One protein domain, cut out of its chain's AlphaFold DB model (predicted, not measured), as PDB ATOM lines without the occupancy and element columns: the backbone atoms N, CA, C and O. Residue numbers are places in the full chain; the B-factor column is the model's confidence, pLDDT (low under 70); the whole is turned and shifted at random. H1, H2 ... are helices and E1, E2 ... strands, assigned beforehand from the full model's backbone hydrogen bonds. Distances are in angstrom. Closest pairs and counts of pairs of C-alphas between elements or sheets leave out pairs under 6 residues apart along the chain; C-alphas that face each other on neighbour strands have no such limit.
ATOM      1  N   ASP A  12     193.348 279.699 179.069       57.47
ATOM      2  CA  ASP A  12     193.683 279.950 180.471       57.47
ATOM      3  C   ASP A  12     193.069 278.943 181.451       57.47
ATOM      4  O   ASP A  12     193.602 278.756 182.550       57.47
ATOM      5  N   ALA A  13     191.940 278.318 181.097       62.41
ATOM      6  CA  ALA A  13     191.237 277.374 181.962       62.41
ATOM      7  C   ALA A  13     192.149 276.206 182.353       62.41
ATOM      8  O   ALA A  13     192.262 275.884 183.532       62.41
ATOM      9  N   THR A  14     192.911 275.658 181.405       69.44
ATOM     10  CA  THR A  14     193.772 274.490 181.633       69.44
ATOM     11  C   THR A  14     194.903 274.783 182.622       69.44
ATOM     12  O   THR A  14     195.145 274.003 183.549       69.44
ATOM     13  N   VAL A  15     195.581 275.927 182.475       75.62
ATOM     14  CA  VAL A  15     196.675 276.331 183.376       75.62
ATOM     15  C   VAL A  15     196.124 276.719 184.750       75.62
ATOM     16  O   VAL A  15     196.662 276.297 185.776       75.62
ATOM     17  N   ARG A  16     195.007 277.456 184.787       80.25
ATOM     18  CA  ARG A  16     194.312 277.846 186.022       80.25
ATOM     19  C   ARG A  16     193.823 276.635 186.808       80.25
ATOM     20  O   ARG A  16     194.086 276.549 188.004       80.25
ATOM     21  N   ASP A  17     193.170 275.681 186.157       79.38
ATOM     22  CA  ASP A  17     192.608 274.494 186.803       79.38
ATOM     23  C   ASP A  17     193.698 273.526 187.268       79.38
ATOM     24  O   ASP A  17     193.587 272.919 188.339       79.38
ATOM     25  N   THR A  18     194.806 273.441 186.527       80.62
ATOM     26  CA  THR A  18     195.997 272.708 186.972       80.62
ATOM     27  C   THR A  18     196.585 273.343 188.230       80.62
ATOM     28  O   THR A  18     196.835 272.645 189.215       80.62
ATOM     29  N   LEU A  19     196.741 274.670 188.256       81.69
ATOM     30  CA  LEU A  19     197.238 275.395 189.425       81.69
ATOM     31  C   LEU A  19     196.302 275.279 190.634       81.69
ATOM     32  O   LEU A  19     196.785 275.025 191.739       81.69
ATOM     33  N   ARG A  20     194.982 275.375 190.435       87.81
ATOM     34  CA  ARG A  20     193.964 275.145 191.478       87.81
ATOM     35  C   ARG A  20     194.135 273.776 192.129       87.81
ATOM     36  O   ARG A  20     194.175 273.671 193.355       87.81
ATOM     37  N   ARG A  21     194.320 272.731 191.316       82.88
ATOM     38  CA  ARG A  21     194.512 271.347 191.779       82.88
ATOM     39  C   ARG A  21     195.846 271.154 192.503       82.88
ATOM     40  O   ARG A  21     195.883 270.579 193.589       82.88
ATOM     41  N   VAL A  22     196.942 271.657 191.933       83.44
ATOM     42  CA  VAL A  22     198.303 271.500 192.478       83.44
ATOM     43  C   VAL A  22     198.489 272.281 193.777       83.44
ATOM     44  O   VAL A  22     199.178 271.811 194.691       83.44
ATOM     45  N   LEU A  23     197.882 273.462 193.894       84.31
ATOM     46  CA  LEU A  23     197.983 274.308 195.081       84.31
ATOM     47  C   LEU A  23     196.874 274.033 196.106       84.31
ATOM     48  O   LEU A  23     197.056 274.358 197.278       84.31
ATOM     49  N   GLY A  24     195.797 273.347 195.716       82.94
ATOM     50  CA  GLY A  24     194.665 273.046 196.594       82.94
ATOM     51  C   GLY A  24     193.844 274.288 196.937       82.94
ATOM     52  O   GLY A  24     193.328 274.390 198.047       82.94
ATOM     53  N   ASP A  25     193.780 275.238 196.006       85.88
ATOM     54  CA  ASP A  25     193.018 276.479 196.122       85.88
ATOM     55  C   ASP A  25     192.018 276.538 194.960       85.88
ATOM     56  O   ASP A  25     192.421 276.881 193.849       85.88
ATOM     57  N   PRO A  26     190.745 276.158 195.170       83.88
ATOM     58  CA  PRO A  26     189.737 276.141 194.110       83.88
ATOM     59  C   PRO A  26     189.378 277.548 193.622       83.88
ATOM     60  O   PRO A  26     188.981 277.710 192.470       83.88
ATOM     61  N   ASP A  27     189.581 278.567 194.460       83.62
ATOM     62  CA  ASP A  27     189.237 279.952 194.149       83.62
ATOM     63  C   ASP A  27     190.411 280.711 193.519       83.62
ATOM     64  O   ASP A  27     190.316 281.924 193.317       83.62
ATOM     65  N   LEU A  28     191.531 280.036 193.224       85.88
ATOM     66  CA  LEU A  28     192.709 280.635 192.601       85.88
ATOM     67  C   LEU A  28     192.348 281.270 191.257       85.88
ATOM     68  O   LEU A  28     191.653 280.673 190.430       85.88
ATOM     69  N   GLU A  29     192.867 282.474 191.034       84.00
ATOM     70  CA  GLU A  29     192.703 283.222 189.789       84.00
ATOM     71  C   GLU A  29     194.055 283.670 189.233       84.00
ATOM     72  O   GLU A  29     195.021 283.875 189.973       84.00
ATOM     73  N   ILE A  30     194.100 283.829 187.911       81.62
ATOM     74  CA  ILE A  30     195.254 284.336 187.170       81.62
ATOM     75  C   ILE A  30     194.859 285.686 186.578       81.62
ATOM     76  O   ILE A  30     193.796 285.811 185.967       81.62
ATOM     77  N   VAL A  31     195.715 286.684 186.772       79.88
ATOM     78  CA  VAL A  31     195.607 288.010 186.160       79.88
ATOM     79  C   VAL A  31     196.832 288.274 185.292       79.88
ATOM     80  O   VAL A  31     197.942 287.874 185.637       79.88
ATOM     81  N   TYR A  32     196.649 288.958 184.172       76.88
ATOM     82  CA  TYR A  32     197.693 289.230 183.183       76.88
ATOM     83  C   TYR A  32     198.130 290.684 183.219       76.88
ATOM     84  O   TYR A  32     197.374 291.559 183.641       76.88
ATOM     85  N   THR A  33     199.353 290.962 182.775       73.06
ATOM     86  CA  THR A  33     199.816 292.344 182.644       73.06
ATOM     87  C   THR A  33     199.249 292.985 181.381       73.06
ATOM     88  O   THR A  33     199.182 292.374 180.316       73.06
ATOM     89  N   GLN A  34     198.818 294.240 181.493       68.00
ATOM     90  CA  GLN A  34     198.346 295.010 180.348       68.00
ATOM     91  C   GLN A  34     199.528 295.413 179.458       68.00
ATOM     92  O   GLN A  34     200.455 296.099 179.897       68.00
ATOM     93  N   VAL A  35     199.476 295.030 178.182       57.75
ATOM     94  CA  VAL A  35     200.500 295.387 177.191       57.75
ATOM     95  C   VAL A  35     200.420 296.892 176.887       57.75
ATOM     96  O   VAL A  35     199.366 297.405 176.516       57.75
ATOM     97  N   GLY A  36     201.536 297.609 177.066       53.56
ATOM     98  CA  GLY A  36     201.713 299.002 176.627       53.56
ATOM     99  C   GLY A  36     201.527 300.117 177.672       53.56
ATOM    100  O   GLY A  36     202.047 301.202 177.444       53.56
ATOM    101  N   SER A  37     200.862 299.897 178.820       51.44
ATOM    102  CA  SER A  37     200.606 300.979 179.811       51.44
ATOM    103  C   SER A  37     201.420 300.908 181.112       51.44
ATOM    104  O   SER A  37     201.264 301.750 181.995       51.44
ATOM    105  N   GLY A  38     202.304 299.919 181.262       49.72
ATOM    106  CA  GLY A  38     203.290 299.855 182.348       49.72
ATOM    107  C   GLY A  38     202.752 299.665 183.778       49.72
ATOM    108  O   GLY A  38     203.563 299.551 184.691       49.72
ATOM    109  N   SER A  39     201.433 299.617 184.015       57.66
ATOM    110  CA  SER A  39     200.896 299.527 185.391       57.66
ATOM    111  C   SER A  39     199.507 298.882 185.569       57.66
ATOM    112  O   SER A  39     199.034 298.787 186.701       57.66
ATOM    113  N   GLY A  40     198.859 298.397 184.500       65.75
ATOM    114  CA  GLY A  40     197.526 297.773 184.568       65.75
ATOM    115  C   GLY A  40     197.557 296.242 184.612       65.75
ATOM    116  O   GLY A  40     198.429 295.623 183.998       65.75
ATOM    117  N   TRP A  41     196.589 295.635 185.302       71.56
ATOM    118  CA  TRP A  41     196.330 294.192 185.270       71.56
ATOM    119  C   TRP A  41     195.000 293.922 184.565       71.56
ATOM    120  O   TRP A  41     194.098 294.755 184.601       71.56
ATOM    121  N   ILE A  42     194.873 292.769 183.917       70.00
ATOM    122  CA  ILE A  42     193.666 292.343 183.205       70.00
ATOM    123  C   ILE A  42     193.250 290.978 183.755       70.00
ATOM    124  O   ILE A  42     194.085 290.086 183.909       70.00
ATOM    125  N   THR A  43     191.975 290.812 184.094       65.56
ATOM    126  CA  THR A  43     191.435 289.517 184.529       65.56
ATOM    127  C   THR A  43     191.317 288.548 183.349       65.56
ATOM    128  O   THR A  43     191.350 288.956 182.189       65.56
ATOM    129  N   GLY A  44     191.108 287.256 183.618       56.78
ATOM    130  CA  GLY A  44     190.813 286.268 182.566       56.78
ATOM    131  C   GLY A  44     189.524 286.535 181.767       56.78
ATOM    132  O   GLY A  44     189.243 285.798 180.833       56.78
ATOM    133  N   LEU A  45     188.745 287.563 182.130       55.94
ATOM    134  CA  LEU A  45     187.556 288.038 181.412       55.94
ATOM    135  C   LEU A  45     187.829 289.307 180.581       55.94
ATOM    136  O   LEU A  45     186.911 289.886 180.010       55.94
ATOM    137  N   GLY A  46     189.082 289.771 180.523       57.91
ATOM    138  CA  GLY A  46     189.455 290.974 179.775       57.91
ATOM    139  C   GLY A  46     189.168 292.293 180.505       57.91
ATOM    140  O   GLY A  46     189.385 293.361 179.933       57.91
ATOM    141  N   GLU A  47     188.711 292.252 181.760       61.56
ATOM    142  CA  GLU A  47     188.422 293.453 182.546       61.56
ATOM    143  C   GLU A  47     189.707 294.040 183.136       61.56
ATOM    144  O   GLU A  47     190.502 293.335 183.764       61.56
ATOM    145  N   SER A  48     189.912 295.347 182.954       61.91
ATOM    146  CA  SER A  48     191.039 296.051 183.565       61.91
ATOM    147  C   SER A  48     190.809 296.189 185.068       61.91
ATOM    148  O   SER A  48     189.763 296.660 185.510       61.91
ATOM    149  N   THR A  49     191.806 295.800 185.853       59.41
ATOM    150  CA  THR A  49     191.815 295.933 187.306       59.41
ATOM    151  C   THR A  49     193.101 296.633 187.753       59.41
ATOM    152  O   THR A  49     194.185 296.346 187.229       59.41
ATOM    153  N   PRO A  50     193.042 297.531 188.759       62.91
ATOM    154  CA  PRO A  50     194.241 297.900 189.505       62.91
ATOM    155  C   PRO A  50     194.878 296.637 190.101       62.91
ATOM    156  O   PRO A  50     194.213 295.599 190.204       62.91
ATOM    157  N   ARG A  51     196.169 296.707 190.473       64.31
ATOM    158  CA  ARG A  51     196.877 295.581 191.110       64.31
ATOM    159  C   ARG A  51     195.962 294.989 192.184       64.31
ATOM    160  O   ARG A  51     195.595 295.739 193.084       64.31
ATOM    161  N   PRO A  52     195.562 293.707 192.080       63.75
ATOM    162  CA  PRO A  52     194.590 293.149 193.002       63.75
ATOM    163  C   PRO A  52     195.129 293.245 194.429       63.75
ATOM    164  O   PRO A  52     196.043 292.508 194.809       63.75
ATOM    165  N   ASP A  53     194.604 294.188 195.210       57.38
ATOM    166  CA  ASP A  53     194.980 294.307 196.609       57.38
ATOM    167  C   ASP A  53     194.495 293.060 197.339       57.38
ATOM    168  O   ASP A  53     193.384 292.565 197.126       57.38
ATOM    169  N   ALA A  54     195.369 292.525 198.189       54.50
ATOM    170  CA  ALA A  54     195.112 291.363 199.018       54.50
ATOM    171  C   ALA A  54     193.851 291.584 199.876       54.50
ATOM    172  O   ALA A  54     193.932 292.090 200.994       54.50
ATOM    173  N   ARG A  55     192.676 291.189 199.363       58.16
ATOM    174  CA  ARG A  55     191.433 291.090 200.142       58.16
ATOM    175  C   ARG A  55     191.694 290.223 201.380       58.16
ATOM    176  O   ARG A  55     192.583 289.366 201.365       58.16
ATOM    177  N   ALA A  56     190.936 290.419 202.459       59.72
ATOM    178  CA  ALA A  56     191.105 289.646 203.692       59.72
ATOM    179  C   ALA A  56     191.101 288.131 203.395       59.72
ATOM    180  O   ALA A  56     190.106 287.584 202.935       59.72
ATOM    181  N   GLY A  57     192.242 287.466 203.610       71.56
ATOM    182  CA  GLY A  57     192.423 286.031 203.340       71.56
ATOM    183  C   GLY A  57     193.058 285.658 201.991       71.56
ATOM    184  O   GLY A  57     193.516 284.526 201.862       71.56
ATOM    185  N   ARG A  58     193.207 286.584 201.033       83.56
ATOM    186  CA  ARG A  58     193.874 286.347 199.732       83.56
ATOM    187  C   ARG A  58     195.242 287.035 199.647       83.56
ATOM    188  O   ARG A  58     195.521 288.001 200.357       83.56
ATOM    189  N   ALA A  59     196.129 286.483 198.834       84.56
ATOM    190  CA  ALA A  59     197.470 286.965 198.539       84.56
ATOM    191  C   ALA A  59     197.652 287.065 197.028       84.56
ATOM    192  O   ALA A  59     197.083 286.281 196.271       84.56
ATOM    193  N   PHE A  60     198.467 288.029 196.618       85.75
ATOM    194  CA  PHE A  60     198.882 288.211 195.240       85.75
ATOM    195  C   PHE A  60     200.366 287.861 195.120       85.75
ATOM    196  O   PHE A  60     201.194 288.468 195.806       85.75
ATOM    197  N   THR A  61     200.693 286.916 194.244       86.12
ATOM    198  CA  THR A  61     202.074 286.533 193.931       86.12
ATOM    199  C   THR A  61     202.351 286.843 192.459       86.12
ATOM    200  O   THR A  61     201.685 286.261 191.602       86.12
ATOM    201  N   PRO A  62     203.283 287.761 192.139       82.25
ATOM    202  CA  PRO A  62     203.654 288.029 190.755       82.25
ATOM    203  C   PRO A  62     204.362 286.816 190.140       82.25
ATOM    204  O   PRO A  62     205.074 286.081 190.827       82.25
ATOM    205  N   ILE A  63     204.146 286.622 188.843       82.88
ATOM    206  CA  ILE A  63     204.815 285.627 188.011       82.88
ATOM    207  C   ILE A  63     205.697 286.395 187.032       82.88
ATOM    208  O   ILE A  63     205.209 286.988 186.064       82.88
ATOM    209  N   ASP A  64     206.996 286.378 187.309       80.44
ATOM    210  CA  ASP A  64     208.001 287.084 186.528       80.44
ATOM    211  C   ASP A  64     208.800 286.104 185.666       80.44
ATOM    212  O   ASP A  64     209.133 285.000 186.100       80.44
ATOM    213  N   ARG A  65     209.177 286.534 184.460       70.81
ATOM    214  CA  ARG A  65     210.117 285.811 183.601       70.81
ATOM    215  C   ARG A  65     211.167 286.775 183.066       70.81
ATOM    216  O   ARG A  65     210.835 287.792 182.462       70.81
ATOM    217  N   GLY A  66     212.443 286.500 183.342       70.25
ATOM    218  CA  GLY A  66     213.543 287.385 182.932       70.25
ATOM    219  C   GLY A  66     213.422 288.820 183.470       70.25
ATOM    220  O   GLY A  66     213.786 289.764 182.777       70.25
ATOM    221  N   GLY A  67     212.851 288.995 184.670       72.06
ATOM    222  CA  GLY A  67     212.637 290.308 185.295       72.06
ATOM    223  C   GLY A  67     211.429 291.093 184.773       72.06
ATOM    224  O   GLY A  67     211.243 292.240 185.173       72.06
ATOM    225  N   LYS A  68     210.604 290.501 183.897       72.94
ATOM    226  CA  LYS A  68     209.357 291.102 183.408       72.94
ATOM    227  C   LYS A  68     208.142 290.377 184.004       72.94
ATOM    228  O   LYS A  68     208.086 289.152 183.889       72.94
ATOM    229  N   PRO A  69     207.164 291.095 184.582       73.44
ATOM    230  CA  PRO A  69     205.928 290.487 185.056       73.44
ATOM    231  C   PRO A  69     205.081 290.035 183.863       73.44
ATOM    232  O   PRO A  69     204.702 290.835 183.004       73.44
ATOM    233  N   VAL A  70     204.806 288.734 183.804       75.44
ATOM    234  CA  VAL A  70     204.009 288.100 182.742       75.44
ATOM    235  C   VAL A  70     202.565 287.925 183.208       75.44
ATOM    236  O   VAL A  70     201.624 288.196 182.464       75.44
ATOM    237  N   ALA A  71     202.393 287.517 184.464       80.25
ATOM    238  CA  ALA A  71     201.100 287.287 185.087       80.25
ATOM    239  C   ALA A  71     201.188 287.482 186.608       80.25
ATOM    240  O   ALA A  71     202.238 287.790 187.171       80.25
ATOM    241  N   GLY A  72     200.062 287.331 187.286       82.69
ATOM    242  CA  GLY A  72     199.937 287.408 188.727       82.69
ATOM    243  C   GLY A  72     198.917 286.392 189.210       82.69
ATOM    244  O   GLY A  72     197.895 286.158 188.568       82.69
ATOM    245  N   LEU A  73     199.214 285.767 190.338       85.88
ATOM    246  CA  LEU A  73     198.425 284.685 190.898       85.88
ATOM    247  C   LEU A  73     197.716 285.197 192.150       85.88
ATOM    248  O   LEU A  73     198.367 285.599 193.118       85.88
ATOM    249  N   LEU A  74     196.385 285.200 192.131       87.06
ATOM    250  CA  LEU A  74     195.557 285.556 193.278       87.06
ATOM    251  C   LEU A  74     195.135 284.269 193.984       87.06
ATOM    252  O   LEU A  74     194.368 283.489 193.429       87.06
ATOM    253  N   HIS A  75     195.581 284.055 195.218       86.88
ATOM    254  CA  HIS A  75     195.415 282.773 195.911       86.88
ATOM    255  C   HIS A  75     195.187 282.926 197.422       86.88
ATOM    256  O   HIS A  75     195.341 284.018 197.962       86.88
ATOM    257  N   ASP A  76     194.838 281.859 198.140       86.56
ATOM    258  CA  ASP A  76     194.703 281.855 199.605       86.56
ATOM    259  C   ASP A  76     196.043 282.230 200.278       86.56
ATOM    260  O   ASP A  76     197.107 281.675 199.967       86.56
ATOM    261  N   ARG A  77     196.014 283.158 201.250       87.44
ATOM    262  CA  ARG A  77     197.194 283.570 202.045       87.44
ATOM    263  C   ARG A  77     197.894 282.401 202.729       87.44
ATOM    264  O   ARG A  77     199.091 282.497 202.998       87.44
ATOM    265  N   ARG A  78     197.201 281.300 203.026       86.56
ATOM    266  CA  ARG A  78     197.783 280.090 203.629       86.56
ATOM    267  C   ARG A  78     198.911 279.508 202.776       86.56
ATOM    268  O   ARG A  78     199.853 278.953 203.342       86.56
ATOM    269  N   LEU A  79     198.880 279.691 201.455       84.94
ATOM    270  CA  LEU A  79     199.943 279.234 200.554       84.94
ATOM    271  C   LEU A  79     201.265 279.986 200.753       84.94
ATOM    272  O   LEU A  79     202.327 279.407 200.524       84.94
ATOM    273  N   LEU A  80     201.237 281.208 201.303       85.38
ATOM    274  CA  LEU A  80     202.456 281.928 201.698       85.38
ATOM    275  C   LEU A  80     203.224 281.208 202.818       85.38
ATOM    276  O   LEU A  80     204.434 281.379 202.941       85.38
ATOM    277  N   ARG A  81     202.556 280.352 203.612       86.31
ATOM    278  CA  ARG A  81     203.212 279.505 204.627       86.31
ATOM    279  C   ARG A  81     203.932 278.293 204.019       86.31
ATOM    280  O   ARG A  81     204.617 277.573 204.739       86.31
ATOM    281  N   ARG A  82     203.789 278.050 202.708       83.88
ATOM    282  CA  ARG A  82     204.426 276.951 201.956       83.88
ATOM    283  C   ARG A  82     205.213 277.485 200.742       83.88
ATOM    284  O   ARG A  82     204.935 277.092 199.608       83.88
ATOM    285  N   PRO A  83     206.236 278.335 200.953       81.38
ATOM    286  CA  PRO A  83     206.876 279.105 199.881       81.38
ATOM    287  C   PRO A  83     207.555 278.249 198.803       81.38
ATOM    288  O   PRO A  83     207.595 278.660 197.650       81.38
ATOM    289  N   ARG A  84     208.054 277.048 199.140       81.62
ATOM    290  CA  ARG A  84     208.671 276.135 198.156       81.62
ATOM    291  C   ARG A  84     207.660 275.582 197.149       81.62
ATOM    292  O   ARG A  84     207.951 275.546 195.962       81.62
ATOM    293  N   ARG A  85     206.469 275.188 197.615       80.44
ATOM    294  CA  ARG A  85     205.399 274.644 196.760       80.44
ATOM    295  C   ARG A  85     204.798 275.730 195.871       80.44
ATOM    296  O   ARG A  85     204.544 275.479 194.701       80.44
ATOM    297  N   LEU A  86     204.619 276.932 196.424       81.00
ATOM    298  CA  LEU A  86     204.144 278.091 195.671       81.00
ATOM    299  C   LEU A  86     205.139 278.499 194.574       81.00
ATOM    300  O   LEU A  86     204.717 278.673 193.440       81.00
ATOM    301  N   ARG A  87     206.447 278.577 194.875       81.88
ATOM    302  CA  ARG A  87     207.474 278.874 193.856       81.88
ATOM    303  C   ARG A  87     207.530 277.822 192.760       81.88
ATOM    304  O   ARG A  87     207.414 278.187 191.608       81.88
ATOM    305  N   ALA A  88     207.602 276.536 193.107       79.12
ATOM    306  CA  ALA A  88     207.661 275.471 192.102       79.12
ATOM    307  C   ALA A  88     206.452 275.488 191.146       79.12
ATOM    308  O   ALA A  88     206.609 275.282 189.947       79.12
ATOM    309  N   ALA A  89     205.251 275.769 191.664       78.25
ATOM    310  CA  ALA A  89     204.050 275.905 190.842       78.25
ATOM    311  C   ALA A  89     204.077 277.167 189.961       78.25
ATOM    312  O   ALA A  89     203.687 277.105 188.799       78.25
ATOM    313  N   VAL A  90     204.552 278.297 190.498       80.25
ATOM    314  CA  VAL A  90     204.716 279.557 189.754       80.25
ATOM    315  C   VAL A  90     205.761 279.416 188.647       80.25
ATOM    316  O   VAL A  90     205.491 279.807 187.516       80.25
ATOM    317  N   ASP A  91     206.908 278.807 188.940       78.06
ATOM    318  CA  ASP A  91     207.995 278.595 187.983       78.06
ATOM    319  C   ASP A  91     207.529 277.686 186.835       78.06
ATOM    320  O   ASP A  91     207.706 278.034 185.667       78.06
ATOM    321  N   ALA A  92     206.838 276.583 187.148       75.44
ATOM    322  CA  ALA A  92     206.269 275.681 186.145       75.44
ATOM    323  C   ALA A  92     205.179 276.352 185.288       75.44
ATOM    324  O   ALA A  92     205.126 276.147 184.076       75.44
ATOM    325  N   ALA A  93     204.324 277.185 185.892       75.44
ATOM    326  CA  ALA A  93     203.274 277.896 185.167       75.44
ATOM    327  C   ALA A  93     203.796 279.089 184.351       75.44
ATOM    328  O   ALA A  93     203.179 279.451 183.352       75.44
ATOM    329  N   SER A  94     204.927 279.690 184.736       76.56
ATOM    330  CA  SER A  94     205.479 280.885 184.083       76.56
ATOM    331  C   SER A  94     205.753 280.681 182.588       76.56
ATOM    332  O   SER A  94     205.424 281.549 181.781       76.56
ATOM    333  N   LEU A  95     206.284 279.512 182.208       76.44
ATOM    334  CA  LEU A  95     206.550 279.140 180.816       76.44
ATOM    335  C   LEU A  95     205.253 278.999 180.013       76.44
ATOM    336  O   LEU A  95     205.164 279.510 178.898       76.44
ATOM    337  N   ALA A  96     204.254 278.320 180.583       74.62
ATOM    338  CA  ALA A  96     202.964 278.100 179.936       74.62
ATOM    339  C   ALA A  96     202.217 279.425 179.716       74.62
ATOM    340  O   ALA A  96     201.742 279.690 178.617       74.62
ATOM    341  N   LEU A  97     202.189 280.293 180.731       74.19
ATOM    342  CA  LEU A  97     201.515 281.592 180.661       74.19
ATOM    343  C   LEU A  97     202.196 282.560 179.681       74.19
ATOM    344  O   LEU A  97     201.514 283.307 178.983       74.19
ATOM    345  N   ASP A  98     203.527 282.543 179.591       72.50
ATOM    346  CA  ASP A  98     204.254 283.378 178.629       72.50
ATOM    347  C   ASP A  98     204.078 282.882 177.186       72.50
ATOM    348  O   ASP A  98     203.879 283.694 176.284       72.50
ATOM    349  N   ASN A  99     204.063 281.562 176.967       72.25
ATOM    350  CA  ASN A  99     203.750 280.990 175.656       72.25
ATOM    351  C   ASN A  99     202.341 281.369 175.188       72.25
ATOM    352  O   ASN A  99     202.170 281.779 174.042       72.25
ATOM    353  N   GLU A 100     201.338 281.286 176.062       69.50
ATOM    354  CA  GLU A 100     199.970 281.677 175.710       69.50
ATOM    355  C   GLU A 100     199.854 283.179 175.419       69.50
ATOM    356  O   GLU A 100     199.239 283.574 174.425       69.50
ATOM    357  N   ARG A 101     200.537 284.023 176.202       71.88
ATOM    358  CA  ARG A 101     200.621 285.467 175.940       71.88
ATOM    359  C   ARG A 101     201.234 285.765 174.567       71.88
ATOM    360  O   ARG A 101     200.685 286.578 173.824       71.88
ATOM    361  N   LEU A 102     202.346 285.113 174.223       66.06
ATOM    362  CA  LEU A 102     203.023 285.289 172.933       66.06
ATOM    363  C   LEU A 102     202.156 284.811 171.762       66.06
ATOM    364  O   LEU A 102     202.056 285.514 170.758       66.06
ATOM    365  N   LYS A 103     201.470 283.669 171.895       62.72
ATOM    366  CA  LYS A 103     200.522 283.177 170.879       62.72
ATOM    367  C   LYS A 103     199.373 284.156 170.653       62.72
ATOM    368  O   LYS A 103     199.011 284.419 169.508       62.72
ATOM    369  N   ALA A 104     198.797 284.702 171.722       59.91
ATOM    370  CA  ALA A 104     197.726 285.690 171.619       59.91
ATOM    371  C   ALA A 104     198.201 286.975 170.920       59.91
ATOM    372  O   ALA A 104     197.498 287.498 170.055       59.91
ATOM    373  N   GLN A 105     199.410 287.442 171.243       63.50
ATOM    374  CA  GLN A 105     200.007 288.606 170.593       63.50
ATOM    375  C   GLN A 105     200.253 288.359 169.097       63.50
ATOM    376  O   GLN A 105     199.836 289.169 168.273       63.50
ATOM    377  N   LEU A 106     200.835 287.211 168.737       62.78
ATOM    378  CA  LEU A 106     201.072 286.838 167.340       62.78
ATOM    379  C   LEU A 106     199.767 286.763 166.534       62.78
ATOM    380  O   LEU A 106     199.705 287.248 165.407       62.78
ATOM    381  N   ARG A 107     198.700 286.193 167.111       60.44
ATOM    382  CA  ARG A 107     197.373 286.142 166.470       60.44
ATOM    383  C   ARG A 107     196.809 287.540 166.207       60.44
ATOM    384  O   ARG A 107     196.240 287.766 165.141       60.44
ATOM    385  N   ALA A 108     196.970 288.464 167.152       59.56
ATOM    386  CA  ALA A 108     196.514 289.842 166.997       59.56
ATOM    387  C   ALA A 108     197.293 290.583 165.897       59.56
ATOM    388  O   ALA A 108     196.679 291.203 165.031       59.56
ATOM    389  N   GLU A 109     198.623 290.458 165.885       59.12
ATOM    390  CA  GLU A 109     199.487 291.061 164.859       59.12
ATOM    391  C   GLU A 109     199.174 290.505 163.458       59.12
ATOM    392  O   GLU A 109     199.055 291.259 162.492       59.12
ATOM    393  N   LEU A 110     198.952 289.191 163.342       61.34
ATOM    394  CA  LEU A 110     198.557 288.547 162.088       61.34
ATOM    395  C   LEU A 110     197.202 289.062 161.582       61.34
ATOM    396  O   LEU A 110     197.030 289.299 160.383       61.34
ATOM    397  N   LEU A 111     196.232 289.238 162.483       56.16
ATOM    398  CA  LEU A 111     194.921 289.778 162.138       56.16
ATOM    399  C   LEU A 111     195.028 291.228 161.649       56.16
ATOM    400  O   LEU A 111     194.432 291.578 160.630       56.16
ATOM    401  N   GLU A 112     195.805 292.058 162.339       58.41
ATOM    402  CA  GLU A 112     196.038 293.447 161.946       58.41
ATOM    403  C   GLU A 112     196.708 293.538 160.568       58.41
ATOM    404  O   GLU A 112     196.251 294.296 159.707       58.41
ATOM    405  N   ALA A 113     197.724 292.708 160.314       61.56
ATOM    406  CA  ALA A 113     198.395 292.631 159.020       61.56
ATOM    407  C   ALA A 113     197.432 292.226 157.889       61.56
ATOM    408  O   ALA A 113     197.442 292.835 156.817       61.56
ATOM    409  N   ARG A 114     196.552 291.245 158.129       56.66
ATOM    410  CA  ARG A 114     195.539 290.805 157.154       56.66
ATOM    411  C   ARG A 114     194.504 291.885 156.857       56.66
ATOM    412  O   ARG A 114     194.240 292.164 155.691       56.66
ATOM    413  N   LEU A 115     193.963 292.533 157.890       54.06
ATOM    414  CA  LEU A 115     193.011 293.637 157.724       54.06
ATOM    415  C   LEU A 115     193.646 294.824 156.991       54.06
ATOM    416  O   LEU A 115     192.992 295.461 156.168       54.06
ATOM    417  N   SER A 116     194.919 295.114 157.264       53.75
ATOM    418  CA  SER A 116     195.678 296.137 156.543       53.75
ATOM    419  C   SER A 116     195.819 295.786 155.058       53.75
ATOM    420  O   SER A 116     195.500 296.608 154.198       53.75
ATOM    421  N   ARG A 117     196.199 294.541 154.740       55.28
ATOM    422  CA  ARG A 117     196.325 294.065 153.353       55.28
ATOM    423  C   ARG A 117     194.993 294.115 152.601       55.28
ATOM    424  O   ARG A 117     194.972 294.592 151.472       55.28
ATOM    425  N   ALA A 118     193.892 293.713 153.235       52.19
ATOM    426  CA  ALA A 118     192.556 293.798 152.643       52.19
ATOM    427  C   ALA A 118     192.176 295.244 152.271       52.19
ATOM    428  O   ALA A 118     191.705 295.488 151.166       52.19
TER     429      ALA A 118
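This is residues 12 to 118 of the 489 residues of the protein "HisKA_3 domain-containing protein" of Aeromicrobium terrae (UniProt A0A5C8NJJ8). A small, twisted sheet of four strands has two helices on one face, H1 and the first part of H3, side by side and running opposite ways; H3 then runs on past the sheet, and its residues 106 to 118 stick out as a long arm. The short helix H2 sits at the turn from E4 into H3, and the long unnamed link of residues 44 to 57 joins E2 to E3. The 107 printed residues hold, in order, H1 E1 E2 E3 E4 H2 H3, mixed helices and strands; the sheet's order is E2 E1 E4 E3, antiparallel throughout. The whole is only just compact, close to loose, with a radius of gyration of the C-alphas of 15.1 A; it spans 54 by 26 by 25 A, and the arm makes the length.

Find C-alpha 12 at (193.683, 279.950, 180.471); from there H1 runs 16.2 A to residue 23. E1 is residues 29 to 33, and E2 is residues 41 to 43. E3, residues 58 to 65, is 22.9 A long. E4, residues 68 to 76, begins at (209.357, 291.102, 183.408), is 23.7 A long and bends by 52 degrees at residue 71. H2 is residues 77 to 81. H3, residues 83 to 118, runs 51.5 A to C-alpha 118 at (192.556, 293.798, 152.643), with a kink of 30 degrees near residue 92.

Start at the sheet, only just strongly twisted, its C-alphas up to 4.4 A off the best plane. In the hairpin of E1 and E2, look for N 32 and O 42, 2.8 A apart, within hydrogen-bond range. Between E1 and E4, N 31 and O 72 are 2.9 A apart; in the hairpin of E3 and E4, N 61 and O 73 are 2.9 A apart. H1 and H3 are on one face, two layers, helices over a sheet. H3 has a height over the sheet of 7.7 A and lies over E4 and E3; its closest C-alphas to E3 are those of Ser 94 and Ile 63, 6.2 A. H3 touches H1 with residues 85 to 97 alone, closest at the C-alphas of Ala 89 and Leu 19, 7.0 A, a shallow tilt of 2 degrees, opposite ways. H2 only grazes the sheet with residues 77 to 80. In H1 every O i to N i+4 pair is within hydrogen-bond range; in H3 30 of 32 are, and in H2 0 of 1, with 2 of 2 O i to N i+3 pairs.

The farthest C-alphas, Arg 81 and Ala 118, are 55.0 A apart. The printed part has no cut, and its one long link is E2 to E3. The mean pLDDT of the printed part is 72.0; look for values under 70 at residues 12 to 14, 34 to 40, 43 to 56, 100 and 102 to 118.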